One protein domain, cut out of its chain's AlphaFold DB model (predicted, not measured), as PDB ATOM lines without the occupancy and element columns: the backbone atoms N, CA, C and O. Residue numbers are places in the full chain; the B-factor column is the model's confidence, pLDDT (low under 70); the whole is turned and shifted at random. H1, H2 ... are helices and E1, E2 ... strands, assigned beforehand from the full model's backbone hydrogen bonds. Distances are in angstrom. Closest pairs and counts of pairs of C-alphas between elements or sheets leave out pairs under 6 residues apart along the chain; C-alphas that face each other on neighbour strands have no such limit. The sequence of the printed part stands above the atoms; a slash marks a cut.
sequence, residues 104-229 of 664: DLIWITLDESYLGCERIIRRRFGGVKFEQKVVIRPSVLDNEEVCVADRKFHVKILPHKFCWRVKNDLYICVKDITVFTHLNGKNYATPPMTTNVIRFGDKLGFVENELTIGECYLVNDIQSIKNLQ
ATOM      1  N   ASP A 104      12.003   1.371 -32.105       73.06
ATOM      2  CA  ASP A 104      11.268   1.052 -33.325       73.06
ATOM      3  C   ASP A 104      11.038   2.257 -34.264       73.06
ATOM      4  O   ASP A 104      10.215   2.172 -35.168       73.06
ATOM      5  N   LEU A 105      11.749   3.378 -34.100       85.62
ATOM      6  CA  LEU A 105      11.690   4.516 -35.036       85.62
ATOM      7  C   LEU A 105      12.824   4.475 -36.069       85.62
ATOM      8  O   LEU A 105      13.993   4.324 -35.711       85.62
ATOM      9  N   ILE A 106      12.495   4.681 -37.348       88.44
ATOM     10  CA  ILE A 106      13.475   4.797 -38.437       88.44
ATOM     11  C   ILE A 106      13.347   6.161 -39.102       88.44
ATOM     12  O   ILE A 106      12.324   6.472 -39.702       88.44
ATOM     13  N   TRP A 107      14.419   6.947 -39.051       90.88
ATOM     14  CA  TRP A 107      14.500   8.233 -39.734       90.88
ATOM     15  C   TRP A 107      15.042   8.070 -41.158       90.88
ATOM     16  O   TRP A 107      16.088   7.442 -41.369       90.88
ATOM     17  N   ILE A 108      14.338   8.653 -42.126       92.25
ATOM     18  CA  ILE A 108      14.736   8.692 -43.539       92.25
ATOM     19  C   ILE A 108      14.617  10.106 -44.105       92.25
ATOM     20  O   ILE A 108      13.854  10.928 -43.597       92.25
ATOM     21  N   THR A 109      15.359  10.401 -45.167       93.31
ATOM     22  CA  THR A 109      15.209  11.658 -45.912       93.31
ATOM     23  C   THR A 109      13.996  11.615 -46.841       93.31
ATOM     24  O   THR A 109      13.422  10.559 -47.117       93.31
ATOM     25  N   LEU A 110      13.604  12.780 -47.360       91.69
ATOM     26  CA  LEU A 110      12.553  12.849 -48.371       91.69
ATOM     27  C   LEU A 110      12.964  12.162 -49.689       91.69
ATOM     28  O   LEU A 110      12.118  11.545 -50.331       91.69
ATOM     29  N   ASP A 111      14.251  12.200 -50.050       92.44
ATOM     30  CA  ASP A 111      14.797  11.480 -51.213       92.44
ATOM     31  C   ASP A 111      14.705   9.963 -51.027       92.44
ATOM     32  O   ASP A 111      14.286   9.236 -51.925       92.44
ATOM     33  N   GLU A 112      15.051   9.476 -49.834       93.00
ATOM     34  CA  GLU A 112      14.939   8.061 -49.471       93.00
ATOM     35  C   GLU A 112      13.481   7.608 -49.418       93.00
ATOM     36  O   GLU A 112      13.169   6.486 -49.809       93.00
ATOM     37  N   SER A 113      12.572   8.486 -48.988       92.94
ATOM     38  CA  SER A 113      11.136   8.248 -49.110       92.94
ATOM     39  C   SER A 113      10.715   8.177 -50.580       92.94
ATOM     40  O   SER A 113       9.917   7.316 -50.925       92.94
ATOM     41  N   TYR A 114      11.259   9.013 -51.468       91.75
ATOM     42  CA  TYR A 114      10.911   9.022 -52.894       91.75
ATOM     43  C   TYR A 114      11.422   7.777 -53.634       91.75
ATOM     44  O   TYR A 114      10.661   7.126 -54.348       91.75
ATOM     45  N   LEU A 115      12.691   7.419 -53.432       91.00
ATOM     46  CA  LEU A 115      13.375   6.332 -54.142       91.00
ATOM     47  C   LEU A 115      13.233   4.962 -53.467       91.00
ATOM     48  O   LEU A 115      13.474   3.942 -54.110       91.00
ATOM     49  N   GLY A 116      12.847   4.928 -52.192       91.25
ATOM     50  CA  GLY A 116      13.012   3.762 -51.330       91.25
ATOM     51  C   GLY A 116      14.452   3.646 -50.829       91.25
ATOM     52  O   GLY A 116      15.401   4.127 -51.451       91.25
ATOM     53  N   CYS A 117      14.637   2.999 -49.682       93.81
ATOM     54  CA  CYS A 117      15.965   2.800 -49.116       93.81
ATOM     55  C   CYS A 117      16.053   1.509 -48.305       93.81
ATOM     56  O   CYS A 117      15.061   0.851 -48.001       93.81
ATOM     57  N   GLU A 118      17.274   1.139 -47.945       92.50
ATOM     58  CA  GLU A 118      17.540   0.024 -47.053       92.50
ATOM     59  C   GLU A 118      18.304   0.528 -45.828       92.50
ATOM     60  O   GLU A 118      19.276   1.278 -45.945       92.50
ATOM     61  N   ARG A 119      17.866   0.113 -44.638       89.31
ATOM     62  CA  ARG A 119      18.482   0.472 -43.361       89.31
ATOM     63  C   ARG A 119      18.942  -0.768 -42.614       89.31
ATOM     64  O   ARG A 119      18.192  -1.727 -42.461       89.31
ATOM     65  N   ILE A 120      20.170  -0.728 -42.104       85.44
ATOM     66  CA  ILE A 120      20.699  -1.753 -41.201       85.44
ATOM     67  C   ILE A 120      20.574  -1.230 -39.774       85.44
ATOM     68  O   ILE A 120      21.282  -0.310 -39.367       85.44
ATOM     69  N   ILE A 121      19.671  -1.827 -39.004       83.69
ATOM     70  CA  ILE A 121      19.430  -1.479 -37.608       83.69
ATOM     71  C   ILE A 121      20.286  -2.388 -36.736       83.69
ATOM     72  O   ILE A 121      20.116  -3.607 -36.716       83.69
ATOM     73  N   ARG A 122      21.228  -1.783 -36.010       78.75
ATOM     74  CA  ARG A 122      22.136  -2.482 -35.098       78.75
ATOM     75  C   ARG A 122      21.625  -2.362 -33.672       78.75
ATOM     76  O   ARG A 122      21.627  -1.274 -33.107       78.75
ATOM     77  N   ARG A 123      21.233  -3.480 -33.067       70.38
ATOM     78  CA  ARG A 123      20.750  -3.541 -31.681       70.38
ATOM     79  C   ARG A 123      21.701  -4.339 -30.803       70.38
ATOM     80  O   ARG A 123      22.422  -5.214 -31.277       70.38
ATOM     81  N   ARG A 124      21.696  -4.044 -29.502       64.06
ATOM     82  CA  ARG A 124      22.370  -4.859 -28.487       64.06
ATOM     83  C   ARG A 124      21.331  -5.405 -27.525       64.06
ATOM     84  O   ARG A 124      20.646  -4.628 -26.878       64.06
ATOM     85  N   PHE A 125      21.254  -6.724 -27.402       59.69
ATOM     86  CA  PHE A 125      20.400  -7.377 -26.414       59.69
ATOM     87  C   PHE A 125      21.266  -8.291 -25.548       59.69
ATOM     88  O   PHE A 125      21.944  -9.173 -26.072       59.69
ATOM     89  N   GLY A 126      21.327  -8.029 -24.238       50.12
ATOM     90  CA  GLY A 126      22.139  -8.827 -23.308       50.12
ATOM     91  C   GLY A 126      23.631  -8.922 -23.671       50.12
ATOM     92  O   GLY A 126      24.258  -9.937 -23.399       50.12
ATOM     93  N   GLY A 127      24.196  -7.904 -24.333       49.22
ATOM     94  CA  GLY A 127      25.596  -7.895 -24.789       49.22
ATOM     95  C   GLY A 127      25.843  -8.503 -26.178       49.22
ATOM     96  O   GLY A 127      26.929  -8.313 -26.727       49.22
ATOM     97  N   VAL A 128      24.845  -9.145 -26.795       49.28
ATOM     98  CA  VAL A 128      24.922  -9.667 -28.170       49.28
ATOM     99  C   VAL A 128      24.484  -8.587 -29.160       49.28
ATOM    100  O   VAL A 128      23.448  -7.949 -28.969       49.28
ATOM    101  N   LYS A 129      25.283  -8.362 -30.212       70.44
ATOM    102  CA  LYS A 129      24.956  -7.441 -31.310       70.44
ATOM    103  C   LYS A 129      24.118  -8.169 -32.362       70.44
ATOM    104  O   LYS A 129      24.552  -9.194 -32.877       70.44
ATOM    105  N   PHE A 130      22.962  -7.610 -32.694       75.12
ATOM    106  CA  PHE A 130      22.090  -8.065 -33.773       75.12
ATOM    107  C   PHE A 130      22.029  -6.989 -34.851       75.12
ATOM    108  O   PHE A 130      21.852  -5.813 -34.536       75.12
ATOM    109  N   GLU A 131      22.162  -7.391 -36.109       82.12
ATOM    110  CA  GLU A 131      21.950  -6.515 -37.257       82.12
ATOM    111  C   GLU A 131      20.681  -6.963 -37.978       82.12
ATOM    112  O   GLU A 131      20.558  -8.126 -38.362       82.12
ATOM    113  N   GLN A 132      19.725  -6.053 -38.132       82.44
ATOM    114  CA  GLN A 132      18.471  -6.304 -38.829       82.44
ATOM    115  C   GLN A 132      18.377  -5.384 -40.038       82.44
ATOM    116  O   GLN A 132      18.430  -4.162 -39.913       82.44
ATOM    117  N   LYS A 133      18.234  -5.981 -41.217       88.50
ATOM    118  CA  LYS A 133      18.032  -5.270 -42.476       88.50
ATOM    119  C   LYS A 133      16.546  -4.954 -42.647       88.50
ATOM    120  O   LYS A 133      15.723  -5.868 -42.667       88.50
ATOM    121  N   VAL A 134      16.215  -3.672 -42.767       89.88
ATOM    122  CA  VAL A 134      14.863  -3.153 -42.997       89.88
ATOM    123  C   VAL A 134      14.822  -2.501 -44.371       89.88
ATOM    124  O   VAL A 134      15.551  -1.546 -44.631       89.88
ATOM    125  N   VAL A 135      13.982  -3.032 -45.257       91.50
ATOM    126  CA  VAL A 135      13.764  -2.470 -46.596       91.50
ATOM    127  C   VAL A 135      12.559  -1.542 -46.531       91.50
ATOM    128  O   VAL A 135      11.464  -1.968 -46.171       91.50
ATOM    129  N   ILE A 136      12.770  -0.276 -46.871       92.75
ATOM    130  CA  ILE A 136      11.751   0.765 -46.903       92.75
ATOM    131  C   ILE A 136      11.345   0.979 -48.356       92.75
ATOM    132  O   ILE A 136      12.170   1.297 -49.214       92.75
ATOM    133  N   ARG A 137      10.056   0.774 -48.632       90.94
ATOM    134  CA  ARG A 137       9.505   0.889 -49.982       90.94
ATOM    135  C   ARG A 137       9.520   2.345 -50.472       90.94
ATOM    136  O   ARG A 137       9.361   3.256 -49.656       90.94
ATOM    137  N   PRO A 138       9.660   2.575 -51.790       90.94
ATOM    138  CA  PRO A 138       9.446   3.893 -52.367       90.94
ATOM    139  C   PRO A 138       8.063   4.431 -52.001       90.94
ATOM    140  O   PRO A 138       7.095   3.682 -51.880       90.94
ATOM    141  N   SER A 139       7.980   5.746 -51.864       90.56
ATOM    142  CA  SER A 139       6.789   6.513 -51.509       90.56
ATOM    143  C   SER A 139       6.164   6.195 -50.145       90.56
ATOM    144  O   SER A 139       5.013   6.561 -49.910       90.56
ATOM    145  N   VAL A 140       6.928   5.621 -49.207       89.81
ATOM    146  CA  VAL A 140       6.501   5.435 -47.805       89.81
ATOM    147  C   VAL A 140       6.057   6.762 -47.177       89.81
ATOM    148  O   VAL A 140       6.733   7.775 -47.365       89.81
ATOM    149  N   LEU A 141       4.926   6.789 -46.475       90.06
ATOM    150  CA  LEU A 141       4.401   7.988 -45.814       90.06
ATOM    151  C   LEU A 141       5.040   8.214 -44.435       90.06
ATOM    152  O   LEU A 141       5.598   7.303 -43.823       90.06
ATOM    153  N   ASP A 142       4.947   9.448 -43.931       87.25
ATOM    154  CA  ASP A 142       5.366   9.739 -42.558       87.25
ATOM    155  C   ASP A 142       4.465   8.993 -41.561       87.25
ATOM    156  O   ASP A 142       3.241   8.998 -41.698       87.25
ATOM    157  N   ASN A 143       5.076   8.379 -40.546       86.88
ATOM    158  CA  ASN A 143       4.456   7.486 -39.556       86.88
ATOM    159  C   ASN A 143       3.973   6.131 -40.081       86.88
ATOM    160  O   ASN A 143       3.267   5.426 -39.362       86.88
ATOM    161  N   GLU A 144       4.346   5.738 -41.297       87.69
ATOM    162  CA  GLU A 144       3.976   4.424 -41.816       87.69
ATOM    163  C   GLU A 144       4.735   3.292 -41.098       87.69
ATOM    164  O   GLU A 144       5.924   3.413 -40.784       87.69
ATOM    165  N   GLU A 145       4.039   2.179 -40.842       89.56
ATOM    166  CA  GLU A 145       4.608   0.989 -40.208       89.56
ATOM    167  C   GLU A 145       5.283   0.064 -41.235       89.56
ATOM    168  O   GLU A 145       4.663  -0.405 -42.189       89.56
ATOM    169  N   VAL A 146       6.541  -0.292 -40.983       87.44
ATOM    170  CA  VAL A 146       7.295  -1.314 -41.709       87.44
ATOM    171  C   VAL A 146       7.505  -2.514 -40.792       87.44
ATOM    172  O   VAL A 146       8.150  -2.417 -39.747       87.44
ATOM    173  N   CYS A 147       6.964  -3.667 -41.177       84.81
ATOM    174  CA  CYS A 147       7.101  -4.903 -40.410       84.81
ATOM    175  C   CYS A 147       8.305  -5.713 -40.905       84.81
ATOM    176  O   CYS A 147       8.379  -6.049 -42.087       84.81
ATOM    177  N   VAL A 148       9.224  -6.075 -40.005       82.81
ATOM    178  CA  VAL A 148      10.333  -6.991 -40.307       82.81
ATOM    179  C   VAL A 148      10.370  -8.093 -39.258       82.81
ATOM    180  O   VAL A 148      10.637  -7.837 -38.083       82.81
ATOM    181  N   ALA A 149      10.137  -9.326 -39.710       80.81
ATOM    182  CA  ALA A 149       9.900 -10.488 -38.856       80.81
ATOM    183  C   ALA A 149       8.722 -10.247 -37.888       80.81
ATOM    184  O   ALA A 149       7.607  -9.997 -38.335       80.81
ATOM    185  N   ASP A 150       8.961 -10.328 -36.582       78.88
ATOM    186  CA  ASP A 150       7.988 -10.155 -35.501       78.88
ATOM    187  C   ASP A 150       7.910  -8.712 -34.969       78.88
ATOM    188  O   ASP A 150       7.200  -8.448 -33.998       78.88
ATOM    189  N   ARG A 151       8.623  -7.764 -35.594       77.94
ATOM    190  CA  ARG A 151       8.704  -6.372 -35.134       77.94
ATOM    191  C   ARG A 151       8.138  -5.379 -36.132       77.94
ATOM    192  O   ARG A 151       8.227  -5.564 -37.345       77.94
ATOM    193  N   LYS A 152       7.608  -4.291 -35.582       84.56
ATOM    194  CA  LYS A 152       7.077  -3.142 -36.312       84.56
ATOM    195  C   LYS A 152       7.991  -1.952 -36.102       84.56
ATOM    196  O   LYS A 152       8.341  -1.660 -34.967       84.56
ATOM    197  N   PHE A 153       8.339  -1.272 -37.182       87.69
ATOM    198  CA  PHE A 153       9.095  -0.029 -37.166       87.69
ATOM    199  C   PHE A 153       8.233   1.095 -37.725       87.69
ATOM    200  O   PHE A 153       7.544   0.884 -38.712       87.69
ATOM    201  N   HIS A 154       8.289   2.285 -37.144       89.75
ATOM    202  CA  HIS A 154       7.608   3.467 -37.662       89.75
ATOM    203  C   HIS A 154       8.610   4.348 -38.398       89.75
ATOM    204  O   HIS A 154       9.661   4.704 -37.856       89.75
ATOM    205  N   VAL A 155       8.287   4.700 -39.637       89.44
ATOM    206  CA  VAL A 155       9.126   5.571 -40.458       89.44
ATOM    207  C   VAL A 155       8.826   7.031 -40.138       89.44
ATOM    208  O   VAL A 155       7.670   7.440 -40.078       89.44
ATOM    209  N   LYS A 156       9.879   7.824 -39.954       91.88
ATOM    210  CA  LYS A 156       9.815   9.277 -39.811       91.88
ATOM    211  C   LYS A 156      10.600   9.946 -40.926       91.88
ATOM    212  O   LYS A 156      11.783   9.654 -41.114       91.88
ATOM    213  N   ILE A 157       9.950  10.844 -41.657       90.56
ATOM    214  CA  ILE A 157      10.572  11.568 -42.769       90.56
ATOM    215  C   ILE A 157      11.138  12.890 -42.254       90.56
ATOM    216  O   ILE A 157      10.430  13.706 -41.663       90.56
ATOM    217  N   LEU A 158      12.431  13.112 -42.486       87.44
ATOM    218  CA  LEU A 158      13.103  14.353 -42.122       87.44
ATOM    219  C   LEU A 158      12.582  15.530 -42.966       87.44
ATOM    220  O   LEU A 158      12.415  15.378 -44.182       87.44
ATOM    221  N   PRO A 159      12.376  16.719 -42.365       86.12
ATOM    222  CA  PRO A 159      12.037  17.924 -43.115       86.12
ATOM    223  C   PRO A 159      13.082  18.222 -44.197       86.12
ATOM    224  O   PRO A 159      14.281  18.236 -43.920       86.12
ATOM    225  N   HIS A 160      12.634  18.489 -45.425       86.12
ATOM    226  CA  HIS A 160      13.517  18.844 -46.535       86.12
ATOM    227  C   HIS A 160      13.565  20.367 -46.727       86.12
ATOM    228  O   HIS A 160      12.562  21.063 -46.581       86.12
ATOM    229  N   LYS A 161      14.749  20.900 -47.061       83.31
ATOM    230  CA  LYS A 161      15.013  22.351 -47.106       83.31
ATOM    231  C   LYS A 161      14.196  23.090 -48.169       83.31
ATOM    232  O   LYS A 161      13.798  24.229 -47.949       83.31
ATOM    233  N   PHE A 162      13.983  22.451 -49.315       86.44
ATOM    234  CA  PHE A 162      13.362  23.067 -50.495       86.44
ATOM    235  C   PHE A 162      12.137  22.318 -51.008       86.44
ATOM    236  O   PHE A 162      11.525  22.761 -51.974       86.44
ATOM    237  N   CYS A 163      11.790  21.190 -50.390       89.81
ATOM    238  CA  CYS A 163      10.753  20.302 -50.893       89.81
ATOM    239  C   CYS A 163       9.795  19.940 -49.765       89.81
ATOM    240  O   CYS A 163      10.222  19.677 -48.644       89.81
ATOM    241  N   TRP A 164       8.508  19.876 -50.073       90.50
ATOM    242  CA  TRP A 164       7.465  19.467 -49.146       90.50
ATOM    243  C   TRP A 164       6.612  18.407 -49.802       90.50
ATOM    244  O   TRP A 164       6.164  18.566 -50.935       90.50
ATOM    245  N   ARG A 165       6.373  17.327 -49.072       89.06
ATOM    246  CA  ARG A 165       5.425  16.304 -49.484       89.06
ATOM    247  C   ARG A 165       4.088  16.566 -48.816       89.06
ATOM    248  O   ARG A 165       4.019  16.682 -47.594       89.06
ATOM    249  N   VAL A 166       3.031  16.617 -49.616       86.94
ATOM    250  CA  VAL A 166       1.648  16.648 -49.137       86.94
ATOM    251  C   VAL A 166       0.945  15.449 -49.753       86.94
ATOM    252  O   VAL A 166       0.667  15.430 -50.946       86.94
ATOM    253  N   LYS A 167       0.692  14.415 -48.942       86.56
ATOM    254  CA  LYS A 167       0.217  13.104 -49.422       86.56
ATOM    255  C   LYS A 167       1.143  12.548 -50.508       86.56
ATOM    256  O   LYS A 167       2.249  12.127 -50.181       86.56
ATOM    257  N   ASN A 168       0.725  12.564 -51.772       87.94
ATOM    258  CA  ASN A 168       1.507  12.054 -52.898       87.94
ATOM    259  C   ASN A 168       2.097  13.173 -53.759       87.94
ATOM    260  O   ASN A 168       2.917  12.904 -54.634       87.94
ATOM    261  N   ASP A 169       1.731  14.419 -53.486       89.50
ATOM    262  CA  ASP A 169       2.195  15.564 -54.249       89.50
ATOM    263  C   ASP A 169       3.496  16.111 -53.665       89.50
ATOM    264  O   ASP A 169       3.730  16.093 -52.448       89.50
ATOM    265  N   LEU A 170       4.350  16.599 -54.557       92.38
ATOM    266  CA  LEU A 170       5.633  17.200 -54.234       92.38
ATOM    267  C   LEU A 170       5.584  18.697 -54.530       92.38
ATOM    268  O   LEU A 170       5.296  19.105 -55.644       92.38
ATOM    269  N   TYR A 171       5.923  19.520 -53.550       92.25
ATOM    270  CA  TYR A 171       6.027  20.967 -53.693       92.25
ATOM    271  C   TYR A 171       7.489  21.370 -53.569       92.25
ATOM    272  O   TYR A 171       8.127  21.015 -52.584       92.25
ATOM    273  N   ILE A 172       8.017  22.121 -54.530       92.44
ATOM    274  CA  ILE A 172       9.417  22.553 -54.570       92.44
ATOM    275  C   ILE A 172       9.462  24.078 -54.551       92.44
ATOM    276  O   ILE A 172       8.887  24.731 -55.420       92.44
ATOM    277  N   CYS A 173      10.149  24.660 -53.571       91.12
ATOM    278  CA  CYS A 173      10.384  26.099 -53.528       91.12
ATOM    279  C   CYS A 173      11.540  26.463 -54.463       91.12
ATOM    280  O   CYS A 173      12.657  25.981 -54.290       91.12
ATOM    281  N   VAL A 174      11.263  27.328 -55.437       90.38
ATOM    282  CA  VAL A 174      12.224  27.753 -56.471       90.38
ATOM    283  C   VAL A 174      12.442  29.268 -56.476       90.38
ATOM    284  O   VAL A 174      12.829  29.846 -57.491       90.38
ATOM    285  N   LYS A 175      12.184  29.917 -55.335       87.19
ATOM    286  CA  LYS A 175      12.375  31.357 -55.158       87.19
ATOM    287  C   LYS A 175      13.798  31.759 -55.539       87.19
ATOM    288  O   LYS A 175      14.747  31.244 -54.957       87.19
ATOM    289  N   ASP A 176      13.919  32.675 -56.496       83.19
ATOM    290  CA  ASP A 176      15.194  33.214 -56.986       83.19
ATOM    291  C   ASP A 176      16.177  32.144 -57.519       83.19
ATOM    292  O   ASP A 176      17.388  32.358 -57.558       83.19
ATOM    293  N   ILE A 177      15.668  30.984 -57.958       86.75
ATOM    294  CA  ILE A 177      16.472  29.860 -58.458       86.75
ATOM    295  C   ILE A 177      16.202  29.641 -59.950       86.75
ATOM    296  O   ILE A 177      15.061  29.458 -60.366       86.75
ATOM    297  N   THR A 178      17.261  29.588 -60.764       87.12
ATOM    298  CA  THR A 178      17.177  29.338 -62.217       87.12
ATOM    299  C   THR A 178      17.204  27.853 -62.588       87.12
ATOM    300  O   THR A 178      16.670  27.473 -63.631       87.12
ATOM    301  N   VAL A 179      17.802  27.007 -61.743       89.56
ATOM    302  CA  VAL A 179      17.884  25.549 -61.911       89.56
ATOM    303  C   VAL A 179      17.697  24.878 -60.555       89.56
ATOM    304  O   VAL A 179      18.398  25.223 -59.607       89.56
ATOM    305  N   PHE A 180      16.800  23.899 -60.460       90.38
ATOM    306  CA  PHE A 180      16.583  23.119 -59.239       90.38
ATOM    307  C   PHE A 180      16.812  21.623 -59.477       90.38
ATOM    308  O   PHE A 180      16.623  21.114 -60.584       90.38
ATOM    309  N   THR A 181      17.203  20.909 -58.422       91.19
ATOM    310  CA  THR A 181      17.376  19.451 -58.433       91.19
ATOM    311  C   THR A 181      16.126  18.782 -57.868       91.19
ATOM    312  O   THR A 181      15.691  19.096 -56.763       91.19
ATOM    313  N   HIS A 182      15.532  17.867 -58.627       93.25
ATOM    314  CA  HIS A 182      14.391  17.064 -58.186       93.25
ATOM    315  C   HIS A 182      14.852  15.877 -57.320       93.25
ATOM    316  O   HIS A 182      15.979  15.411 -57.472       93.25
ATOM    317  N   LEU A 183      13.956  15.290 -56.512       91.12
ATOM    318  CA  LEU A 183      14.225  14.100 -55.671       91.12
ATOM    319  C   LEU A 183      14.665  12.844 -56.464       91.12
ATOM    320  O   LEU A 183      15.041  11.828 -55.893       91.12
ATOM    321  N   ASN A 184      14.618  12.896 -57.800       88.94
ATOM    322  CA  ASN A 184      15.111  11.834 -58.686       88.94
ATOM    323  C   ASN A 184      16.578  12.056 -59.116       88.94
ATOM    324  O   ASN A 184      17.077  11.330 -59.976       88.94
ATOM    325  N   GLY A 185      17.236  13.091 -58.583       88.31
ATOM    326  CA  GLY A 185      18.612  13.482 -58.891       88.31
ATOM    327  C   GLY A 185      18.796  14.272 -60.191       88.31
ATOM    328  O   GLY A 185      19.925  14.620 -60.530       88.31
ATOM    329  N   LYS A 186      17.729  14.564 -60.948       90.44
ATOM    330  CA  LYS A 186      17.815  15.338 -62.196       90.44
ATOM    331  C   LYS A 186      17.656  16.832 -61.937       90.44
ATOM    332  O   LYS A 186      16.831  17.251 -61.128       90.44
ATOM    333  N   ASN A 187      18.415  17.623 -62.690       92.19
ATOM    334  CA  ASN A 187      18.328  19.079 -62.686       92.19
ATOM    335  C   ASN A 187      17.330  19.561 -63.741       92.19
ATOM    336  O   ASN A 187      17.342  19.085 -64.877       92.19
ATOM    337  N   TYR A 188      16.504  20.531 -63.370       91.44
ATOM    338  CA  TYR A 188      15.496  21.135 -64.228       91.44
ATOM    339  C   TYR A 188      15.626  22.655 -64.199       91.44
ATOM    340  O   TYR A 188      15.895  23.242 -63.154       91.44
ATOM    341  N   ALA A 189      15.422  23.295 -65.351       90.31
ATOM    342  CA  ALA A 189      15.343  24.748 -65.424       90.31
ATOM    343  C   ALA A 189      14.011  25.234 -64.835       90.31
ATOM    344  O   ALA A 189      12.954  24.667 -65.130       90.31
ATOM    345  N   THR A 190      14.061  26.292 -64.031       89.31
ATOM    346  CA  THR A 190      12.867  26.915 -63.460       89.31
ATOM    347  C   THR A 190      12.115  27.676 -64.558       89.31
ATOM    348  O   THR A 190      12.691  28.575 -65.176       89.31
ATOM    349  N   PRO A 191      10.840  27.347 -64.840       86.12
ATOM    350  CA  PRO A 191      10.044  28.098 -65.802       86.12
ATOM    351  C   PRO A 191       9.729  29.505 -65.267       86.12
ATOM    352  O   PRO A 191       9.645  29.693 -64.050       86.12
ATOM    353  N   PRO A 192       9.510  30.500 -66.146       84.06
ATOM    354  CA  PRO A 192       9.087  31.829 -65.720       84.06
ATOM    355  C   PRO A 192       7.772  31.743 -64.933       84.06
ATOM    356  O   PRO A 192       6.761  31.246 -65.431       84.06
ATOM    357  N   MET A 193       7.804  32.216 -63.687       78.69
ATOM    358  CA  MET A 193       6.679  32.138 -62.756       78.69
ATOM    359  C   MET A 193       5.693  33.282 -62.985       78.69
ATOM    360  O   MET A 193       6.008  34.437 -62.713       78.69
ATOM    361  N   THR A 194       4.483  32.968 -63.450       76.31
ATOM    362  CA  THR A 194       3.372  33.937 -63.540       76.31
ATOM    363  C   THR A 194       2.453  33.910 -62.317       76.31
ATOM    364  O   THR A 194       1.667  34.832 -62.117       76.31
ATOM    365  N   THR A 195       2.522  32.849 -61.511       80.69
ATOM    366  CA  THR A 195       1.691  32.600 -60.323       80.69
ATOM    367  C   THR A 195       2.551  32.055 -59.184       80.69
ATOM    368  O   THR A 195       3.646  31.550 -59.417       80.69
ATOM    369  N   ASN A 196       2.057  32.124 -57.943       83.44
ATOM    370  CA  ASN A 196       2.792  31.638 -56.763       83.44
ATOM    371  C   ASN A 196       2.977  30.115 -56.729       83.44
ATOM    372  O   ASN A 196       3.854  29.634 -56.015       83.44
ATOM    373  N   VAL A 197       2.145  29.377 -57.471       86.06
ATOM    374  CA  VAL A 197       2.193  27.920 -57.617       86.06
ATOM    375  C   VAL A 197       2.015  27.581 -59.094       86.06
ATOM    376  O   VAL A 197       1.108  28.113 -59.741       86.06
ATOM    377  N   ILE A 198       2.863  26.703 -59.627       87.25
ATOM    378  CA  ILE A 198       2.788  26.189 -60.998       87.25
ATOM    379  C   ILE A 198       2.950  24.674 -60.960       87.25
ATOM    380  O   ILE A 198       3.882  24.163 -60.346       87.25
ATOM    381  N   ARG A 199       2.067  23.943 -61.641       88.81
ATOM    382  CA  ARG A 199       2.231  22.499 -61.847       88.81
ATOM    383  C   ARG A 199       3.405  22.238 -62.790       88.81
ATOM    384  O   ARG A 199       3.473  22.815 -63.874       88.81
ATOM    385  N   PHE A 200       4.308  21.353 -62.396       86.00
ATOM    386  CA  PHE A 200       5.552  21.073 -63.095       86.00
ATOM    387  C   PHE A 200       5.723  19.587 -63.384       86.00
ATOM    388  O   PHE A 200       5.975  18.792 -62.486       86.00
ATOM    389  N   GLY A 201       5.649  19.248 -64.671       77.81
ATOM    390  CA  GLY A 201       5.827  17.889 -65.170       77.81
ATOM    391  C   GLY A 201       4.689  16.945 -64.779       77.81
ATOM    392  O   GLY A 201       4.151  16.975 -63.673       77.81
ATOM    393  N   ASP A 202       4.327  16.060 -65.700       71.06
ATOM    394  CA  ASP A 202       3.432  14.956 -65.376       71.06
ATOM    395  C   ASP A 202       4.245  13.828 -64.730       71.06
ATOM    396  O   ASP A 202       5.312  13.468 -65.232       71.06
ATOM    397  N   LYS A 203       3.722  13.241 -63.645       74.50
ATOM    398  CA  LYS A 203       4.287  12.052 -62.976       74.50
ATOM    399  C   LYS A 203       5.632  12.261 -62.263       74.50
ATOM    400  O   LYS A 203       6.449  11.344 -62.207       74.50
ATOM    401  N   LEU A 204       5.866  13.453 -61.719       83.50
ATOM    402  CA  LEU A 204       7.047  13.737 -60.895       83.50
ATOM    403  C   LEU A 204       6.778  13.665 -59.380       83.50
ATOM    404  O   LEU A 204       7.730  13.692 -58.605       83.50
ATOM    405  N   GLY A 205       5.525  13.509 -58.942       82.12
ATOM    406  CA  GLY A 205       5.197  13.276 -57.534       82.12
ATOM    407  C   GLY A 205       5.497  11.850 -57.056       82.12
ATOM    408  O   GLY A 205       6.129  11.047 -57.744       82.12
ATOM    409  N   PHE A 206       5.040  11.540 -55.846       85.56
ATOM    410  CA  PHE A 206       5.192  10.228 -55.220       85.56
ATOM    411  C   PHE A 206       4.189   9.225 -55.791       85.56
ATOM    412  O   PHE A 206       3.070   9.572 -56.172       85.56
ATOM    413  N   VAL A 207       4.594   7.961 -55.832       82.00
ATOM    414  CA  VAL A 207       3.782   6.856 -56.340       82.00
ATOM    415  C   VAL A 207       2.955   6.295 -55.187       82.00
ATOM    416  O   VAL A 207       3.498   5.696 -54.268       82.00
ATOM    417  N   GLU A 208       1.639   6.476 -55.211       65.75
ATOM    418  CA  GLU A 208       0.767   5.958 -54.146       65.75
ATOM    419  C   GLU A 208       0.581   4.441 -54.267       65.75
ATOM    420  O   GLU A 208       0.608   3.725 -53.271       65.75
ATOM    421  N   ASN A 209       0.427   3.964 -55.506       64.31
ATOM    422  CA  ASN A 209       0.301   2.568 -55.927       64.31
ATOM    423  C   ASN A 209       0.789   2.447 -57.386       64.31
ATOM    424  O   ASN A 209       0.979   3.467 -58.044       64.31
ATOM    425  N   GLU A 210       0.921   1.234 -57.941       62.16
ATOM    426  CA  GLU A 210       1.408   0.985 -59.323       62.16
ATOM    427  C   GLU A 210       0.677   1.773 -60.441       62.16
ATOM    428  O   GLU A 210       1.136   1.807 -61.582       62.16
ATOM    429  N   LEU A 211      -0.452   2.420 -60.131       58.28
ATOM    430  CA  LEU A 211      -1.337   3.096 -61.077       58.28
ATOM    431  C   LEU A 211      -1.443   4.619 -60.887       58.28
ATOM    432  O   LEU A 211      -1.914   5.295 -61.804       58.28
ATOM    433  N   THR A 212      -1.024   5.180 -59.748       74.50
ATOM    434  CA  THR A 212      -1.240   6.603 -59.424       74.50
ATOM    435  C   THR A 212       0.046   7.277 -58.954       74.50
ATOM    436  O   THR A 212       0.680   6.857 -57.988       74.50
ATOM    437  N   ILE A 213       0.427   8.343 -59.662       82.69
ATOM    438  CA  ILE A 213       1.591   9.180 -59.357       82.69
ATOM    439  C   ILE A 213       1.067  10.581 -59.069       82.69
ATOM    440  O   ILE A 213       0.309  11.116 -59.879       82.69
ATOM    441  N   GLY A 214       1.457  11.143 -57.928       85.31
ATOM    442  CA  GLY A 214       1.112  12.509 -57.558       85.31
ATOM    443  C   GLY A 214       1.724  13.549 -58.492       85.31
ATOM    444  O   GLY A 214       2.560  13.264 -59.362       85.31
ATOM    445  N   GLU A 215       1.300  14.787 -58.305       88.50
ATOM    446  CA  GLU A 215       1.761  15.925 -59.084       88.50
ATOM    447  C   GLU A 215       2.971  16.587 -58.418       88.50
ATOM    448  O   GLU A 215       3.203  16.470 -57.214       88.50
ATOM    449  N   CYS A 216       3.778  17.275 -59.223       91.62
ATOM    450  CA  CYS A 216       4.839  18.131 -58.717       91.62
ATOM    451  C   CYS A 216       4.447  19.587 -58.965       91.62
ATOM    452  O   CYS A 216       3.984  19.942 -60.048       91.62
ATOM    453  N   TYR A 217       4.644  20.437 -57.967       91.38
ATOM    454  CA  TYR A 217       4.335  21.855 -57.997       91.38
ATOM    455  C   TYR A 217       5.585  22.653 -57.662       91.38
ATOM    456  O   TYR A 217       6.291  22.352 -56.703       91.38
ATOM    457  N   LEU A 218       5.846  23.702 -58.426       91.50
ATOM    458  CA  LEU A 218       6.848  24.699 -58.090       91.50
ATOM    459  C   LEU A 218       6.158  25.858 -57.395       91.50
ATOM    460  O   LEU A 218       5.115  26.325 -57.857       91.50
ATOM    461  N   VAL A 219       6.746  26.327 -56.302       90.88
ATOM    462  CA  VAL A 219       6.229  27.454 -55.533       90.88
ATOM    463  C   VAL A 219       7.276  28.544 -55.378       90.88
ATOM    464  O   VAL A 219       8.470  28.268 -55.251       90.88
ATOM    465  N   ASN A 220       6.817  29.793 -55.373       84.81
ATOM    466  CA  ASN A 220       7.692  30.956 -55.224       84.81
ATOM    467  C   ASN A 220       7.911  31.351 -53.750       84.81
ATOM    468  O   ASN A 220       8.865  32.046 -53.422       84.81
ATOM    469  N   ASP A 221       7.035  30.905 -52.843       80.06
ATOM    470  CA  ASP A 221       7.174  31.121 -51.402       80.06
ATOM    471  C   ASP A 221       6.596  29.934 -50.620       80.06
ATOM    472  O   ASP A 221       5.461  29.507 -50.849       80.06
ATOM    473  N   ILE A 222       7.372  29.440 -49.657       67.44
ATOM    474  CA  ILE A 222       7.007  28.376 -48.721       67.44
ATOM    475  C   ILE A 222       5.763  28.726 -47.887       67.44
ATOM    476  O   ILE A 222       5.004  27.827 -47.520       67.44
ATOM    477  N   GLN A 223       5.508  30.013 -47.606       70.25
ATOM    478  CA  GLN A 223       4.303  30.426 -46.877       70.25
ATOM    479  C   GLN A 223       3.019  30.064 -47.634       70.25
ATOM    480  O   GLN A 223       2.018  29.715 -47.011       70.25
ATOM    481  N   SER A 224       3.077  30.017 -48.968       65.56
ATOM    482  CA  SER A 224       1.947  29.609 -49.812       65.56
ATOM    483  C   SER A 224       1.545  28.143 -49.592       65.56
ATOM    484  O   SER A 224       0.384  27.796 -49.783       65.56
ATOM    485  N   ILE A 225       2.477  27.281 -49.157       60.09
ATOM    486  CA  ILE A 225       2.214  25.860 -48.869       60.09
ATOM    487  C   ILE A 225       1.518  25.690 -47.512       60.09
ATOM    488  O   ILE A 225       0.638  24.844 -47.368       60.09
ATOM    489  N   LYS A 226       1.873  26.503 -46.506       57.75
ATOM    490  CA  LYS A 226       1.295  26.395 -45.151       57.75
ATOM    491  C   LYS A 226      -0.216  26.647 -45.138       57.75
ATOM    492  O   LYS A 226      -0.928  26.017 -44.364       57.75
ATOM    493  N   ASN A 227      -0.706  27.472 -46.060       56.16
ATOM    494  CA  ASN A 227      -2.134  27.740 -46.228       56.16
ATOM    495  C   ASN A 227      -2.899  26.579 -46.901       56.16
ATOM    496  O   ASN A 227      -4.119  26.516 -46.793       56.16
ATOM    497  N   LEU A 228      -2.204  25.638 -47.558       51.97
ATOM    498  CA  LEU A 228      -2.804  24.452 -48.190       51.97
ATOM    499  C   LEU A 228      -2.968  23.261 -47.222       51.97
ATOM    500  O   LEU A 228      -3.696  22.325 -47.539       51.97
ATOM    501  N   GLN A 229      -2.315  23.279 -46.051       44.28
ATOM    502  CA  GLN A 229      -2.415  22.215 -45.035       44.28
ATOM    503  C   GLN A 229      -3.640  22.340 -44.107       44.28
ATOM    504  O   GLN A 229      -3.853  21.468 -43.263       44.28
TER     505      GLN A 229
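Overview. This is residues 104 to 229 of the 664 residues of the protein "Involucrin, putative" of Entamoeba invadens IP1 (UniProt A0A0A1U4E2). Two strand-built lobes stand end to end along a rod: one holds the four-stranded sheet E6 E7 E12 E10, with the small hairpin E8 and E9 off to its side, and the other is a small sandwich, two sheets face to face, of E1 E5 E4 and the long hairpin E2 and E3. The short helix H1 lies between the lobes, and residues 124 to 129, at the tip of the long hairpin, stick out. The printed part has 126 residues, with two named helices and twelve named strands in the order E1 H1 E2 E3 E4 E5 E6 E7 E8 E9 E10 E11 E12 H2; the class is mostly strand. The sheets E6 E7 E12 E10 and E1 E5 E4 are mixed, the two hairpin sheets antiparallel. The whole is loose, with a radius of gyration of the C-alphas of 17.3 A, and spans 61 by 30 by 28 A.

Along the chain. The largest sheet has E6 at residues 163 to 166, E7 at 169 to 173, 13.4 A long, E12 at 216 to 219 and E10 at 197 to 199. E8 is residues 179 to 181, E9 187 to 189, E11 207 to 209 and H2 223 to 226. In the sandwich, E1 is residues 105 to 108, beginning at C-alpha 105 (11.690, 4.516, -35.036), E5 is 151 to 157, 19.6 A long, and E4 is 145 to 148. E2, residues 117 to 125, is 25.3 A long and E3, residues 128 to 136, 25.2 A. H1 is residues 110 to 115. C-alpha 226, where H2 ends, is at (1.295, 26.395, -45.151).

Arrangement. E6 and E7 form a hairpin, with N 164 and O 171 2.8 A apart. E7 and E12 are parallel, N 217 and O 170 at 2.8 A; E12 and E10 are antiparallel, N 198 and O 218 at 2.9 A. H2 only grazes this sheet with residues 223 to 225. E8 and E9, N 180 and O 188 at 2.9 A, are apart from its four strands. E11 pairs with no named strand, but its residues pair antiparallel with residues 212 to 213. H1 only grazes both this sheet and the sheet E1 E5 E4; the closest C-alphas of H1 and E5, Leu 110 and Ile 157, are 6.1 A apart. E5 pairs staggered: residues 151 to 154 with E4, antiparallel, N 146 and O 153 at 2.7 A, and residues 154 to 157 with E1, parallel, N 106 and O 154 at 2.9 A. E2 and E3 are antiparallel, N 121 and O 132 at 2.8 A. The two sheets of the sandwich have strands at 47 degrees; the closest C-alphas of E3 and E4, Val 134 and Val 148, are 6.5 A apart. In H1 every O i to N i+4 pair is within hydrogen-bond range; H2 is too short for one.

Size, cuts and confidence. The farthest C-alphas, of Gly 126 and Thr 194, are 61.6 A apart. The printed part has no cut and no long link. Mean pLDDT of the printed part is 83.0, with residues 124 to 128, 208 to 211, 222 and 224 to 229 under 70.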